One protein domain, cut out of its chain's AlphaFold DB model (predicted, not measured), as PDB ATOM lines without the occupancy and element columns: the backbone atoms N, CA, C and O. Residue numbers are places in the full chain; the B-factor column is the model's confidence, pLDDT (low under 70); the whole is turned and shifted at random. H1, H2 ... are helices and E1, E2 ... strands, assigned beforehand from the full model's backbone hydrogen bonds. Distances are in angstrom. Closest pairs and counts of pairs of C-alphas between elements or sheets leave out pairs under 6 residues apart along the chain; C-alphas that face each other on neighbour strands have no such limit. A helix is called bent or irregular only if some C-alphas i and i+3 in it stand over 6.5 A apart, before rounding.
ATOM      1  N   GLY A 386      32.542 -27.884   0.068       67.69
ATOM      2  CA  GLY A 386      31.661 -27.365  -0.969       67.69
ATOM      3  C   GLY A 386      31.434 -28.337  -2.125       67.69
ATOM      4  O   GLY A 386      32.059 -29.390  -2.240       67.69
ATOM      5  N   ALA A 387      30.529 -27.938  -3.020       57.38
ATOM      6  CA  ALA A 387      30.090 -28.722  -4.174       57.38
ATOM      7  C   ALA A 387      31.165 -28.926  -5.264       57.38
ATOM      8  O   ALA A 387      30.901 -29.622  -6.244       57.38
ATOM      9  N   GLU A 388      32.364 -28.344  -5.119       53.62
ATOM     10  CA  GLU A 388      33.465 -28.479  -6.088       53.62
ATOM     11  C   GLU A 388      33.919 -29.939  -6.258       53.62
ATOM     12  O   GLU A 388      34.322 -30.330  -7.349       53.62
ATOM     13  N   ASN A 389      33.738 -30.769  -5.225       55.22
ATOM     14  CA  ASN A 389      34.053 -32.202  -5.251       55.22
ATOM     15  C   ASN A 389      32.920 -33.072  -5.846       55.22
ATOM     16  O   ASN A 389      33.037 -34.296  -5.958       55.22
ATOM     17  N   GLY A 390      31.798 -32.451  -6.226       61.31
ATOM     18  CA  GLY A 390      30.603 -33.118  -6.737       61.31
ATOM     19  C   GLY A 390      29.895 -34.021  -5.716       61.31
ATOM     20  O   GLY A 390      30.420 -34.373  -4.663       61.31
ATOM     21  N   TRP A 391      28.687 -34.465  -6.071       66.56
ATOM     22  CA  TRP A 391      27.838 -35.337  -5.240       66.56
ATOM     23  C   TRP A 391      28.429 -36.728  -4.969       66.56
ATOM     24  O   TRP A 391      27.943 -37.468  -4.122       66.56
ATOM     25  N   GLN A 392      29.486 -37.094  -5.694       66.75
ATOM     26  CA  GLN A 392      30.159 -38.385  -5.569       66.75
ATOM     27  C   GLN A 392      31.451 -38.321  -4.743       66.75
ATOM     28  O   GLN A 392      32.054 -39.371  -4.528       66.75
ATOM     29  N   GLY A 393      31.857 -37.131  -4.277       68.62
ATOM     30  CA  GLY A 393      33.039 -36.954  -3.431       68.62
ATOM     31  C   GLY A 393      34.363 -37.140  -4.173       68.62
ATOM     32  O   GLY A 393      35.286 -37.736  -3.629       68.62
ATOM     33  N   TRP A 394      34.458 -36.673  -5.418       73.38
ATOM     34  CA  TRP A 394      35.708 -36.683  -6.176       73.38
ATOM     35  C   TRP A 394      36.627 -35.566  -5.685       73.38
ATOM     36  O   TRP A 394      36.258 -34.400  -5.713       73.38
ATOM     37  N   VAL A 395      37.836 -35.912  -5.262       74.31
ATOM     38  CA  VAL A 395      38.841 -34.986  -4.723       74.31
ATOM     39  C   VAL A 395      40.154 -35.156  -5.461       74.31
ATOM     40  O   VAL A 395      40.462 -36.249  -5.925       74.31
ATOM     41  N   SER A 396      40.951 -34.100  -5.597       74.62
ATOM     42  CA  SER A 396      42.244 -34.221  -6.274       74.62
ATOM     43  C   SER A 396      43.170 -35.205  -5.543       74.62
ATOM     44  O   SER A 396      43.058 -35.409  -4.330       74.62
ATOM     45  N   HIS A 397      44.107 -35.820  -6.267       76.19
ATOM     46  CA  HIS A 397      45.072 -36.746  -5.660       76.19
ATOM     47  C   HIS A 397      45.853 -36.103  -4.499       76.19
ATOM     48  O   HIS A 397      46.073 -36.738  -3.467       76.19
ATOM     49  N   ASP A 398      46.211 -34.827  -4.646       80.56
ATOM     50  CA  ASP A 398      46.964 -34.063  -3.648       80.56
ATOM     51  C   ASP A 398      46.153 -33.815  -2.363       80.56
ATOM     52  O   ASP A 398      46.715 -33.748  -1.268       80.56
ATOM     53  N   GLU A 399      44.826 -33.718  -2.474       81.88
ATOM     54  CA  GLU A 399      43.919 -33.422  -1.357       81.88
ATOM     55  C   GLU A 399      43.304 -34.680  -0.730       81.88
ATOM     56  O   GLU A 399      42.767 -34.614   0.378       81.88
ATOM     57  N   TYR A 400      43.418 -35.838  -1.388       82.56
ATOM     58  CA  TYR A 400      42.750 -37.082  -0.996       82.56
ATOM     59  C   TYR A 400      42.981 -37.471   0.469       82.56
ATOM     60  O   TYR A 400      42.035 -37.733   1.215       82.56
ATOM     61  N   ALA A 401      44.238 -37.457   0.922       83.88
ATOM     62  CA  ALA A 401      44.575 -37.835   2.292       83.88
ATOM     63  C   ALA A 401      43.929 -36.900   3.332       83.88
ATOM     64  O   ALA A 401      43.451 -37.359   4.371       83.88
ATOM     65  N   GLN A 402      43.889 -35.596   3.049       85.12
ATOM     66  CA  GLN A 402      43.259 -34.609   3.923       85.12
ATOM     67  C   GLN A 402      41.734 -34.750   3.903       85.12
ATOM     68  O   GLN A 402      41.091 -34.704   4.954       85.12
ATOM     69  N   ALA A 403      41.161 -34.943   2.719       85.50
ATOM     70  CA  ALA A 403      39.729 -35.072   2.536       85.50
ATOM     71  C   ALA A 403      39.179 -36.341   3.212       85.50
ATOM     72  O   ALA A 403      38.133 -36.270   3.850       85.50
ATOM     73  N   LYS A 404      39.929 -37.452   3.222       86.12
ATOM     74  CA  LYS A 404      39.569 -38.671   3.965       86.12
ATOM     75  C   LYS A 404      39.486 -38.451   5.479       86.12
ATOM     76  O   LYS A 404      38.551 -38.909   6.127       86.12
ATOM     77  N   VAL A 405      40.438 -37.712   6.056       87.69
ATOM     78  CA  VAL A 405      40.390 -37.351   7.488       87.69
ATOM     79  C   VAL A 405      39.172 -36.476   7.779       87.69
ATOM     80  O   VAL A 405      38.474 -36.679   8.771       87.69
ATOM     81  N   LYS A 406      38.899 -35.513   6.895       88.44
ATOM     82  CA  LYS A 406      37.745 -34.624   7.015       88.44
ATOM     83  C   LYS A 406      36.422 -35.387   6.903       88.44
ATOM     84  O   LYS A 406      35.508 -35.098   7.667       88.44
ATOM     85  N   LEU A 407      36.345 -36.380   6.019       89.31
ATOM     86  CA  LEU A 407      35.181 -37.245   5.840       89.31
ATOM     87  C   LEU A 407      34.807 -37.985   7.119       89.31
ATOM     88  O   LEU A 407      33.654 -37.917   7.534       89.31
ATOM     89  N   GLU A 408      35.776 -38.618   7.778       89.25
ATOM     90  CA  GLU A 408      35.526 -39.309   9.047       89.25
ATOM     91  C   GLU A 408      35.054 -38.340  10.140       89.25
ATOM     92  O   GLU A 408      34.128 -38.643  10.890       89.25
ATOM     93  N   MET A 409      35.628 -37.133  10.202       89.81
ATOM     94  CA  MET A 409      35.180 -36.108  11.150       89.81
ATOM     95  C   MET A 409      33.741 -35.649  10.885       89.81
ATOM     96  O   MET A 409      32.958 -35.534  11.828       89.81
ATOM     97  N   VAL A 410      33.390 -35.381   9.623       91.19
ATOM     98  CA  VAL A 410      32.036 -34.953   9.234       91.19
ATOM     99  C   VAL A 410      31.030 -36.078   9.476       91.19
ATOM    100  O   VAL A 410      29.948 -35.818   9.998       91.19
ATOM    101  N   LYS A 411      31.397 -37.331   9.186       91.00
ATOM    102  CA  LYS A 411      30.571 -38.511   9.470       91.00
ATOM    103  C   LYS A 411      30.257 -38.637  10.959       91.00
ATOM    104  O   LYS A 411      29.099 -38.813  11.319       91.00
ATOM    105  N   GLU A 412      31.258 -38.523  11.828       92.44
ATOM    106  CA  GLU A 412      31.044 -38.599  13.278       92.44
ATOM    107  C   GLU A 412      30.173 -37.443  13.791       92.44
ATOM    108  O   GLU A 412      29.217 -37.682  14.524       92.44
ATOM    109  N   GLN A 413      30.408 -36.209  13.331       91.75
ATOM    110  CA  GLN A 413      29.561 -35.058  13.677       91.75
ATOM    111  C   GLN A 413      28.107 -35.242  13.226       91.75
ATOM    112  O   GLN A 413      27.180 -34.934  13.977       91.75
ATOM    113  N   PHE A 414      27.903 -35.765  12.015       91.62
ATOM    114  CA  PHE A 414      26.581 -36.091  11.494       91.62
ATOM    115  C   PHE A 414      25.885 -37.144  12.363       91.62
ATOM    116  O   PHE A 414      24.732 -36.961  12.752       91.62
ATOM    117  N   LEU A 415      26.580 -38.231  12.712       91.31
ATOM    118  CA  LEU A 415      26.023 -39.293  13.551       91.31
ATOM    119  C   LEU A 415      25.667 -38.789  14.955       91.31
ATOM    120  O   LEU A 415      24.585 -39.113  15.442       91.31
ATOM    121  N   ASP A 416      26.521 -37.973  15.574       91.31
ATOM    122  CA  ASP A 416      26.278 -37.388  16.899       91.31
ATOM    123  C   ASP A 416      25.084 -36.424  16.905       91.31
ATOM    124  O   ASP A 416      24.344 -36.351  17.888       91.31
ATOM    125  N   HIS A 417      24.880 -35.684  15.813       89.25
ATOM    126  CA  HIS A 417      23.748 -34.771  15.685       89.25
ATOM    127  C   HIS A 417      22.431 -35.512  15.426       89.25
ATOM    128  O   HIS A 417      21.392 -35.159  15.985       89.25
ATOM    129  N   MET A 418      22.475 -36.542  14.580       87.56
ATOM    130  CA  MET A 418      21.279 -37.154  14.003       87.56
ATOM    131  C   MET A 418      20.792 -38.404  14.748       87.56
ATOM    132  O   MET A 418      19.640 -38.808  14.558       87.56
ATOM    133  N   ALA A 419      21.634 -39.056  15.555       89.06
ATOM    134  CA  ALA A 419      21.268 -40.257  16.303       89.06
ATOM    135  C   ALA A 419      21.171 -39.988  17.809       89.06
ATOM    136  O   ALA A 419      22.106 -39.498  18.438       89.06
ATOM    137  N   HIS A 420      20.059 -40.393  18.422       89.00
ATOM    138  CA  HIS A 420      19.836 -40.247  19.865       89.00
ATOM    139  C   HIS A 420      20.010 -41.559  20.636       89.00
ATOM    140  O   HIS A 420      19.991 -41.575  21.869       89.00
ATOM    141  N   ASN A 421      20.170 -42.677  19.928       90.00
ATOM    142  CA  ASN A 421      20.390 -43.994  20.511       90.00
ATOM    143  C   ASN A 421      21.274 -44.882  19.607       90.00
ATOM    144  O   ASN A 421      21.470 -44.567  18.430       90.00
ATOM    145  N   PRO A 422      21.810 -46.005  20.131       89.75
ATOM    146  CA  PRO A 422      22.699 -46.878  19.362       89.75
ATOM    147  C   PRO A 422      22.080 -47.465  18.086       89.75
ATOM    148  O   PRO A 422      22.788 -47.608  17.094       89.75
ATOM    149  N   ALA A 423      20.777 -47.768  18.087       87.50
ATOM    150  CA  ALA A 423      20.099 -48.346  16.925       87.50
ATOM    151  C   ALA A 423      19.946 -47.323  15.786       87.50
ATOM    152  O   ALA A 423      20.190 -47.642  14.626       87.50
ATOM    153  N   GLU A 424      19.609 -46.071  16.111       88.50
ATOM    154  CA  GLU A 424      19.604 -44.969  15.142       88.50
ATOM    155  C   GLU A 424      21.002 -44.692  14.596       88.50
ATOM    156  O   GLU A 424      21.155 -44.471  13.397       88.50
ATOM    157  N   ARG A 425      22.031 -44.740  15.451       90.44
ATOM    158  CA  ARG A 425      23.419 -44.527  15.021       90.44
ATOM    159  C   ARG A 425      23.861 -45.602  14.032       90.44
ATOM    160  O   ARG A 425      24.484 -45.280  13.026       90.44
ATOM    161  N   GLU A 426      23.514 -46.862  14.290       88.06
ATOM    162  CA  GLU A 426      23.775 -47.971  13.371       88.06
ATOM    163  C   GLU A 426      23.038 -47.777  12.039       88.06
ATOM    164  O   GLU A 426      23.669 -47.805  10.983       88.06
ATOM    165  N   ALA A 427      21.733 -47.497  12.073       86.31
ATOM    166  CA  ALA A 427      20.943 -47.304  10.861       86.31
ATOM    167  C   ALA A 427      21.420 -46.105  10.019       86.31
ATOM    168  O   ALA A 427      21.471 -46.184   8.794       86.31
ATOM    169  N   ARG A 428      21.829 -45.002  10.659       87.50
ATOM    170  CA  ARG A 428      22.387 -43.830   9.967       87.50
ATOM    171  C   ARG A 428      23.795 -44.062   9.430       87.50
ATOM    172  O   ARG A 428      24.146 -43.488   8.407       87.50
ATOM    173  N   CYS A 429      24.583 -44.922  10.071       87.44
ATOM    174  CA  CYS A 429      25.864 -45.363   9.524       87.44
ATOM    175  C   CYS A 429      25.653 -46.181   8.238       87.44
ATOM    176  O   CYS A 429      26.348 -45.963   7.248       87.44
ATOM    177  N   TRP A 430      24.638 -47.053   8.223       84.06
ATOM    178  CA  TRP A 430      24.224 -47.791   7.025       84.06
ATOM    179  C   TRP A 430      23.686 -46.892   5.904       84.06
ATOM    180  O   TRP A 430      23.890 -47.208   4.737       84.06
ATOM    181  N   ALA A 431      23.034 -45.781   6.251       85.69
ATOM    182  CA  ALA A 431      22.548 -44.772   5.307       85.69
ATOM    183  C   ALA A 431      23.641 -43.809   4.805       85.69
ATOM    184  O   ALA A 431      23.382 -42.992   3.923       85.69
ATOM    185  N   TRP A 432      24.852 -43.857   5.376       86.56
ATOM    186  CA  TRP A 432      25.926 -42.931   5.023       86.56
ATOM    187  C   TRP A 432      26.329 -43.090   3.545       86.56
ATOM    188  O   TRP A 432      26.637 -44.210   3.132       86.56
TER     189      TRP A 432
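This is residues 386 to 432 of the 457 residues of the protein "Protein kinase-like domain" of Penicillium roqueforti (strain FM164) (UniProt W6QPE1). One long helix, H1, makes the long axis of this model, and a shorter helix, H2, folds back at its last end to form a lopsided helical hairpin. Beyond the first end of H1 the short strand E1 runs into a turn before the helix, and residues 386 to 392 stick out as a loose tail. The printed part has 47 residues, with one named strand and two named helices in the order E1, H1, H2; the class is mostly helix. The whole is loose, with a radius of gyration of the C-alphas of 12.7 A, and its C-alphas span 37 by 18 by 15 A, the outline of a rod.

Find C-alpha 400 at (42.750, -37.082, -0.996); from there H1, residues 400 to 418, runs 26.2 A to C-alpha 418 at (21.279, -37.154, 14.003). Read on to H2, residues 422 to 430, which measures 12.5 A and ends with C-alpha 430 at (24.224, -47.791, 7.025). Then look before H1 for E1, residues 394 to 396, which is 7.0 A long. Neither helix is bent.

Start at residues 415 to 418 of H1, for with these alone it touches H2. The closest C-alphas of the two helices are those of Leu 415 and Arg 425, 6.0 A apart. H1 and H2 run opposite ways at a steep tilt of 39 degrees, and they form a helical hairpin. In both H1 and H2 every backbone O i to N i+4 pair is within hydrogen-bond range. Now go to the other end of H1: the closest C-alphas of E1 and H1 are those of Val 395 and Ala 403, 7.3 A apart, the one pair within 8 A. E1 pairs with no named strand. E1 and H2 are apart.

Look for the two C-alphas farthest apart at Asp 398 and Asn 421, 37.3 A from each other, while those of Gly 386 and Trp 432, the first and last printed, are 17.6 A apart. The printed part has no cut, and the links E1 to H1 and H1 to H2 are both tight, with 3 residues each. Residues 386 to 392 stand free, and so do residues 396 to 402, of which 400 to 402 belong to H1. In the B-factor column you will find a mean pLDDT of the printed part of 82.4, with residues 386 to 393 under 70.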